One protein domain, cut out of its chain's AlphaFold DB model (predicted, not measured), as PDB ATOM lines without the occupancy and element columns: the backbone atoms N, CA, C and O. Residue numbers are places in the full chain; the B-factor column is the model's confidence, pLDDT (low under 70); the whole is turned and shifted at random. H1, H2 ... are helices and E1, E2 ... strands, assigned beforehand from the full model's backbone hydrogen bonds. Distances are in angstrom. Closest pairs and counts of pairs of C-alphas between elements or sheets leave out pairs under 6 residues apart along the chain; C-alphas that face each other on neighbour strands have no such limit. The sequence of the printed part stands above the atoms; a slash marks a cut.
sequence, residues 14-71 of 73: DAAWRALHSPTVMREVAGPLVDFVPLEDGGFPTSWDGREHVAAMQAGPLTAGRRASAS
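This is residues 14 to 71 of the 73 residues of an uncharacterized protein of Clavibacter michiganensis subsp. michiganensis (UniProt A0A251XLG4). A small, strongly twisted sheet of three short strands, E1, E2 and E3, has a short helix, H2, beside its E1 edge, and a second short helix, H1, sits beyond H2 at one far end of the shape. The loop between E2 and E3 reaches the other far end, and residues 39 to 52 make a wide loop between E1 and E2. The printed part has 58 residues, with two named helices and then three named strands along the chain, H1 H2 E1 E2 E3; the sheet runs E1, E2, E3, antiparallel, and the class is mixed, helices and strands. The whole is compact, with a radius of gyration of the C-alphas of 11.7 A, yet elongated in outline, its C-alphas spanning 36 by 24 by 16 A.

Find C-alpha 14 at (120.292, 178.171, 168.049), where H1 begins; it holds residues 14 to 20 and measures 9.9 A from first to last C-alpha. Next comes H2, residues 23 to 30, 10.7 A long. Look for E1 at residues 35 to 38, 9.9 A long, beginning at C-alpha 35 at (95.495, 180.357, 161.401). E2, residues 53 to 58, is the longest strand at 15.8 A. E3, residues 67 to 70, is 9.7 A long and ends at C-alpha 70 at (105.762, 182.617, 152.766).

H1 and H2 are close but not clearly touching and stand about perpendicular, at 75 degrees; their closest C-alphas are those of Ala 19 and Val 25, 6.0 A apart. H1 is apart from E1, E2 and E3 and is not on the sheet. H2 is on the sheet but only grazes it, with its residues 23 to 30; the closest C-alphas of H2 and E1 are those of Arg 27 and Asp 35, 6.4 A apart. The three strands form a meander, each strand the antiparallel neighbour of the one before. In the hairpin E1 and E2, at 143 degrees, look for N 35 and O 58 at 2.8 A and N 37 and O 56 at 2.9 A, within hydrogen-bond range. In the hairpin E2 and E3, at 127 degrees, N 68 and O 55 are 3.1 A apart, within hydrogen-bond range. E1 and E3 are edge strands. In H1 and H2, every O i to N i+4 pair is within hydrogen-bond range.

The two C-alphas farthest apart are those of Asp 14 and Leu 62, at 36.5 A. The printed part has no cut. The link from E1 to E2, residues 39 to 52, is long; the link from E2 to E3 is short, and those from H1 to H2 and from H2 to E1 are tight. The mean pLDDT of the printed part is 79.3, and residues 60 to 71 are under 70; look there for E3, whose mean is 54.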
ATOM      1  N   ASP A  14     120.578 179.258 168.986       95.06
ATOM      2  CA  ASP A  14     120.292 178.171 168.049       95.06
ATOM      3  C   ASP A  14     118.851 177.680 168.195       95.06
ATOM      4  O   ASP A  14     118.221 177.282 167.212       95.06
ATOM      5  N   ALA A  15     118.304 177.720 169.413       94.38
ATOM      6  CA  ALA A  15     116.900 177.408 169.649       94.38
ATOM      7  C   ALA A  15     115.991 178.447 168.977       94.38
ATOM      8  O   ALA A  15     115.041 178.062 168.293       94.38
ATOM      9  N   ALA A  16     116.315 179.740 169.096       93.69
ATOM     10  CA  ALA A  16     115.602 180.806 168.392       93.69
ATOM     11  C   ALA A  16     115.675 180.620 166.870       93.69
ATOM     12  O   ALA A  16     114.654 180.689 166.186       93.69
ATOM     13  N   TRP A  17     116.864 180.326 166.337       92.19
ATOM     14  CA  TRP A  17     117.062 180.123 164.905       92.19
ATOM     15  C   TRP A  17     116.239 178.949 164.368       92.19
ATOM     16  O   TRP A  17     115.506 179.107 163.390       92.19
ATOM     17  N   ARG A  18     116.286 177.789 165.036       92.38
ATOM     18  CA  ARG A  18     115.479 176.614 164.660       92.38
ATOM     19  C   ARG A  18     113.982 176.901 164.738       92.38
ATOM     20  O   ARG A  18     113.240 176.478 163.858       92.38
ATOM     21  N   ALA A  19     113.546 177.633 165.764       93.31
ATOM     22  CA  ALA A  19     112.148 177.997 165.951       93.31
ATOM     23  C   ALA A  19     111.633 178.901 164.817       93.31
ATOM     24  O   ALA A  19     110.563 178.645 164.273       93.31
ATOM     25  N   LEU A  20     112.418 179.897 164.391       90.94
ATOM     26  CA  LEU A  20     112.069 180.774 163.263       90.94
ATOM     27  C   LEU A  20     111.934 180.017 161.932       90.94
ATOM     28  O   LEU A  20     111.144 180.413 161.075       90.94
ATOM     29  N   HIS A  21     112.667 178.914 161.769       91.69
ATOM     30  CA  HIS A  21     112.625 178.080 160.566       91.69
ATOM     31  C   HIS A  21     111.556 176.979 160.608       91.69
ATOM     32  O   HIS A  21     111.479 176.160 159.690       91.69
ATOM     33  N   SER A  22     110.735 176.944 161.660       90.31
ATOM     34  CA  SER A  22     109.683 175.949 161.829       90.31
ATOM     35  C   SER A  22     108.310 176.519 161.454       90.31
ATOM     36  O   SER A  22     107.838 177.463 162.099       90.31
ATOM     37  N   PRO A  23     107.607 175.915 160.476       90.12
ATOM     38  CA  PRO A  23     106.237 176.305 160.137       90.12
ATOM     39  C   PRO A  23     105.261 176.143 161.302       90.12
ATOM     40  O   PRO A  23     104.346 176.947 161.473       90.12
ATOM     41  N   THR A  24     105.477 175.131 162.142       90.19
ATOM     42  CA  THR A  24     104.653 174.891 163.328       90.19
ATOM     43  C   THR A  24     104.757 176.049 164.315       90.19
ATOM     44  O   THR A  24     103.737 176.565 164.754       90.19
ATOM     45  N   VAL A  25     105.973 176.522 164.610       91.19
ATOM     46  CA  VAL A  25     106.173 177.644 165.543       91.19
ATOM     47  C   VAL A  25     105.533 178.928 165.017       91.19
ATOM     48  O   VAL A  25     104.916 179.660 165.788       91.19
ATOM     49  N   MET A  26     105.620 179.194 163.708       89.25
ATOM     50  CA  MET A  26     104.925 180.330 163.090       89.25
ATOM     51  C   MET A  26     103.417 180.289 163.383       89.25
ATOM     52  O   MET A  26     102.845 181.310 163.767       89.25
ATOM     53  N   ARG A  27     102.778 179.121 163.225       87.25
ATOM     54  CA  ARG A  27     101.340 178.945 163.486       87.25
ATOM     55  C   ARG A  27     100.991 179.122 164.958       87.25
ATOM     56  O   ARG A  27     100.004 179.781 165.250       87.25
ATOM     57  N   GLU A  28     101.808 178.607 165.870       89.44
ATOM     58  CA  GLU A  28     101.599 178.777 167.315       89.44
ATOM     59  C   GLU A  28     101.669 180.256 167.736       89.44
ATOM     60  O   GLU A  28     100.826 180.737 168.490       89.44
ATOM     61  N   VAL A  29     102.637 181.012 167.207       89.12
ATOM     62  CA  VAL A  29     102.801 182.443 167.525       89.12
ATOM     63  C   VAL A  29     101.690 183.293 166.901       89.12
ATOM     64  O   VAL A  29     101.232 184.259 167.514       89.12
ATOM     65  N   ALA A  30     101.249 182.952 165.688       85.38
ATOM     66  CA  ALA A  30     100.190 183.674 164.984       85.38
ATOM     67  C   ALA A  30      98.773 183.284 165.438       85.38
ATOM     68  O   ALA A  30      97.862 184.108 165.328       85.38
ATOM     69  N   GLY A  31      98.602 182.075 165.982       80.81
ATOM     70  CA  GLY A  31      97.328 181.422 166.294       80.81
ATOM     71  C   GLY A  31      96.289 182.256 167.050       80.81
ATOM     72  O   GLY A  31      95.106 182.147 166.726       80.81
ATOM     73  N   PRO A  32      96.661 183.144 167.997       77.94
ATOM     74  CA  PRO A  32      95.689 184.023 168.652       77.94
ATOM     75  C   PRO A  32      94.966 184.989 167.701       77.94
ATOM     76  O   PRO A  32      93.892 185.491 168.030       77.94
ATOM     77  N   LEU A  33      95.557 185.285 166.543       81.81
ATOM     78  CA  LEU A  33      95.042 186.241 165.562       81.81
ATOM     79  C   LEU A  33      94.684 185.567 164.234       81.81
ATOM     80  O   LEU A  33      93.723 185.977 163.578       81.81
ATOM     81  N   VAL A  34      95.485 184.583 163.823       84.38
ATOM     82  CA  VAL A  34      95.495 184.030 162.473       84.38
ATOM     83  C   VAL A  34      95.857 182.543 162.493       84.38
ATOM     84  O   VAL A  34      96.865 182.167 163.082       84.38
ATOM     85  N   ASP A  35      95.101 181.721 161.766       86.06
ATOM     86  CA  ASP A  35      95.495 180.357 161.401       86.06
ATOM     87  C   ASP A  35      95.898 180.277 159.921       86.06
ATOM     88  O   ASP A  35      95.347 180.968 159.058       86.06
ATOM     89  N   PHE A  36      96.869 179.412 159.629       85.12
ATOM     90  CA  PHE A  36      97.374 179.144 158.287       85.12
ATOM     91  C   PHE A  36      97.050 177.703 157.904       85.12
ATOM     92  O   PHE A  36      97.614 176.758 158.459       85.12
ATOM     93  N   VAL A  37      96.164 177.541 156.923       85.81
ATOM     94  CA  VAL A  37      95.755 176.240 156.389       85.81
ATOM     95  C   VAL A  37      96.502 175.992 155.076       85.81
ATOM     96  O   VAL A  37      96.270 176.726 154.109       85.81
ATOM     97  N   PRO A  38      97.397 174.991 155.013       84.75
ATOM     98  CA  PRO A  38      98.085 174.634 153.777       84.75
ATOM     99  C   PRO A  38      97.082 174.261 152.684       84.75
ATOM    100  O   PRO A  38      96.087 173.593 152.961       84.75
ATOM    101  N   LEU A  39      97.354 174.668 151.445       85.31
ATOM    102  CA  LEU A  39      96.577 174.230 150.277       85.31
ATOM    103  C   LEU A  39      97.226 173.049 149.536       85.31
ATOM    104  O   LEU A  39      96.647 172.534 148.585       85.31
ATOM    105  N   GLU A  40      98.421 172.640 149.956       81.94
ATOM    106  CA  GLU A  40      99.160 171.501 149.412       81.94
ATOM    107  C   GLU A  40      98.773 170.211 150.153       81.94
ATOM    108  O   GLU A  40      98.709 170.204 151.383       81.94
ATOM    109  N   ASP A  41      98.579 169.106 149.421       73.56
ATOM    110  CA  ASP A  41      98.145 167.808 149.977       73.56
ATOM    111  C   ASP A  41      99.102 167.246 151.050       73.56
ATOM    112  O   ASP A  41      98.698 166.457 151.903       73.56
ATOM    113  N   GLY A  42     100.375 167.659 151.023       79.69
ATOM    114  CA  GLY A  42     101.401 167.260 151.993       79.69
ATOM    115  C   GLY A  42     101.482 168.133 153.250       79.69
ATOM    116  O   GLY A  42     102.246 167.806 154.156       79.69
ATOM    117  N   GLY A  43     100.718 169.228 153.323       83.94
ATOM    118  CA  GLY A  43     100.831 170.208 154.401       83.94
ATOM    119  C   GLY A  43     102.142 171.003 154.367       83.94
ATOM    120  O   GLY A  43     102.858 171.020 153.368       83.94
ATOM    121  N   PHE A  44     102.460 171.680 155.475       84.25
ATOM    122  CA  PHE A  44     103.764 172.329 155.624       84.25
ATOM    123  C   PHE A  44     104.853 171.305 155.981       84.25
ATOM    124  O   PHE A  44     104.585 170.381 156.754       84.25
ATOM    125  N   PRO A  45     106.094 171.488 155.492       84.81
ATOM    126  CA  PRO A  45     107.226 170.672 155.914       84.81
ATOM    127  C   PRO A  45     107.578 170.920 157.391       84.81
ATOM    128  O   PRO A  45     107.149 171.893 158.004       84.81
ATOM    129  N   THR A  46     108.407 170.065 157.991       85.50
ATOM    130  CA  THR A  46     108.868 170.262 159.382       85.50
ATOM    131  C   THR A  46     109.795 171.480 159.530       85.50
ATOM    132  O   THR A  46     109.856 172.100 160.593       85.50
ATOM    133  N   SER A  47     110.495 171.839 158.453       87.94
ATOM    134  CA  SER A  47     111.351 173.020 158.321       87.94
ATOM    135  C   SER A  47     111.162 173.633 156.939       87.94
ATOM    136  O   SER A  47     110.986 172.885 155.976       87.94
ATOM    137  N   TRP A  48     111.253 174.959 156.820       87.50
ATOM    138  CA  TRP A  48     111.209 175.614 155.509       87.50
ATOM    139  C   TRP A  48     112.311 175.079 154.593       87.50
ATOM    140  O   TRP A  48     113.479 175.029 154.976       87.50
ATOM    141  N   ASP A  49     111.934 174.681 153.383       87.19
ATOM    142  CA  ASP A  49     112.839 174.100 152.386       87.19
ATOM    143  C   ASP A  49     113.266 175.116 151.307       87.19
ATOM    144  O   ASP A  49     113.877 174.753 150.303       87.19
ATOM    145  N   GLY A  50     112.944 176.397 151.518       82.50
ATOM    146  CA  GLY A  50     113.230 177.494 150.594       82.50
ATOM    147  C   GLY A  50     112.270 177.585 149.403       82.50
ATOM    148  O   GLY A  50     112.416 178.491 148.582       82.50
ATOM    149  N   ARG A  51     111.285 176.687 149.288       84.75
ATOM    150  CA  ARG A  51     110.237 176.774 148.268       84.75
ATOM    151  C   ARG A  51     109.097 177.672 148.735       84.75
ATOM    152  O   ARG A  51     108.941 177.979 149.916       84.75
ATOM    153  N   GLU A  52     108.305 178.120 147.772       83.88
ATOM    154  CA  GLU A  52     107.075 178.848 148.052       83.88
ATOM    155  C   GLU A  52     105.996 177.857 148.496       83.88
ATOM    156  O   GLU A  52     105.687 176.921 147.761       83.88
ATOM    157  N   HIS A  53     105.418 178.086 149.677       84.19
ATOM    158  CA  HIS A  53     104.258 177.338 150.156       84.19
ATOM    159  C   HIS A  53     103.030 178.237 150.185       84.19
ATOM    160  O   HIS A  53     103.066 179.341 150.744       84.19
ATOM    161  N   VAL A  54     101.931 177.758 149.601       83.31
ATOM    162  CA  VAL A  54     100.674 178.511 149.550       83.31
ATOM    163  C   VAL A  54      99.743 178.057 150.667       83.31
ATOM    164  O   VAL A  54      99.360 176.888 150.751       83.31
ATOM    165  N   ALA A  55      99.310 179.013 151.486       86.50
ATOM    166  CA  ALA A  55      98.322 178.770 152.526       86.50
ATOM    167  C   ALA A  55      97.147 179.745 152.448       86.50
ATOM    168  O   ALA A  55      97.280 180.910 152.050       86.50
ATOM    169  N   ALA A  56      95.980 179.248 152.848       83.94
ATOM    170  CA  ALA A  56      94.841 180.076 153.181       83.94
ATOM    171  C   ALA A  56      95.025 180.624 154.598       83.94
ATOM    172  O   ALA A  56      95.324 179.883 155.532       83.94
ATOM    173  N   MET A  57      94.830 181.928 154.747       84.94
ATOM    174  CA  MET A  57      94.899 182.609 156.032       84.94
ATOM    175  C   MET A  57      93.485 182.803 156.590       84.94
ATOM    176  O   MET A  57      92.629 183.369 155.912       84.94
ATOM    177  N   GLN A  58      93.224 182.358 157.814       80.44
ATOM    178  CA  GLN A  58      91.952 182.564 158.508       80.44
ATOM    179  C   GLN A  58      92.184 183.475 159.710       80.44
ATOM    180  O   GLN A  58      93.054 183.191 160.518       80.44
ATOM    181  N   ALA A  59      91.438 184.574 159.832       72.50
ATOM    182  CA  ALA A  59      91.567 185.509 160.948       72.50
ATOM    183  C   ALA A  59      90.212 185.647 161.656       72.50
ATOM    184  O   ALA A  59      89.253 186.165 161.079       72.50
ATOM    185  N   GLY A  60      90.117 185.171 162.899       64.50
ATOM    186  CA  GLY A  60      88.848 185.121 163.639       64.50
ATOM    187  C   GLY A  60      87.790 184.198 162.992       64.50
ATOM    188  O   GLY A  60      88.133 183.347 162.175       64.50
ATOM    189  N   PRO A  61      86.489 184.340 163.320       55.66
ATOM    190  CA  PRO A  61      85.415 183.483 162.791       55.66
ATOM    191  C   PRO A  61      85.052 183.753 161.316       55.66
ATOM    192  O   PRO A  61      84.086 183.189 160.807       55.66
ATOM    193  N   LEU A  62      85.781 184.638 160.627       53.38
ATOM    194  CA  LEU A  62      85.503 185.038 159.251       53.38
ATOM    195  C   LEU A  62      86.623 184.537 158.336       53.38
ATOM    196  O   LEU A  62      87.759 185.006 158.375       53.38
ATOM    197  N   THR A  63      86.286 183.578 157.480       47.84
ATOM    198  CA  THR A  63      87.180 183.005 156.475       47.84
ATOM    199  C   THR A  63      87.515 184.059 155.416       47.84
ATOM    200  O   THR A  63      86.776 184.267 154.455       47.84
ATOM    201  N   ALA A  64      88.636 184.758 155.577       52.31
ATOM    202  CA  ALA A  64      89.146 185.670 154.561       52.31
ATOM    203  C   ALA A  64      89.960 184.869 153.536       52.31
ATOM    204  O   ALA A  64      91.151 184.649 153.715       52.31
ATOM    205  N   GLY A  65      89.330 184.430 152.444       48.00
ATOM    206  CA  GLY A  65      90.041 183.801 151.330       48.00
ATOM    207  C   GLY A  65      91.105 184.741 150.755       48.00
ATOM    208  O   GLY A  65      90.803 185.603 149.933       48.00
ATOM    209  N   ARG A  66      92.357 184.596 151.196       56.88
ATOM    210  CA  ARG A  66      93.506 185.319 150.648       56.88
ATOM    211  C   ARG A  66      94.740 184.422 150.711       56.88
ATOM    212  O   ARG A  66      95.044 183.860 151.759       56.88
ATOM    213  N   ARG A  67      95.408 184.271 149.561       51.97
ATOM    214  CA  ARG A  67      96.660 183.516 149.413       51.97
ATOM    215  C   ARG A  67      97.768 184.274 150.136       51.97
ATOM    216  O   ARG A  67      98.030 185.424 149.787       51.97
ATOM    217  N   ALA A  68      98.385 183.640 151.121       58.16
ATOM    218  CA  ALA A  68      99.663 184.070 151.661       58.16
ATOM    219  C   ALA A  68     100.733 183.130 151.100       58.16
ATOM    220  O   ALA A  68     100.593 181.910 151.206       58.16
ATOM    221  N   SER A  69     101.761 183.700 150.478       55.41
ATOM    222  CA  SER A  69     102.997 182.988 150.189       55.41
ATOM    223  C   SER A  69     104.043 183.405 151.212       55.41
ATOM    224  O   SER A  69     104.294 184.593 151.420       55.41
ATOM    225  N   ALA A  70     104.605 182.423 151.909       52.41
ATOM    226  CA  ALA A  70     105.762 182.617 152.766       52.41
ATOM    227  C   ALA A  70     106.984 182.074 152.019       52.41
ATOM    228  O   ALA A  70     107.003 180.914 151.614       52.41
ATOM    229  N   SER A  71     107.980 182.932 151.816       41.09
ATOM    230  CA  SER A  71     109.298 182.582 151.291       41.09
ATOM    231  C   SER A  71     110.316 183.120 152.294       41.09
ATOM    232  O   SER A  71     110.302 184.312 152.607       41.09
TER     233      SER A  71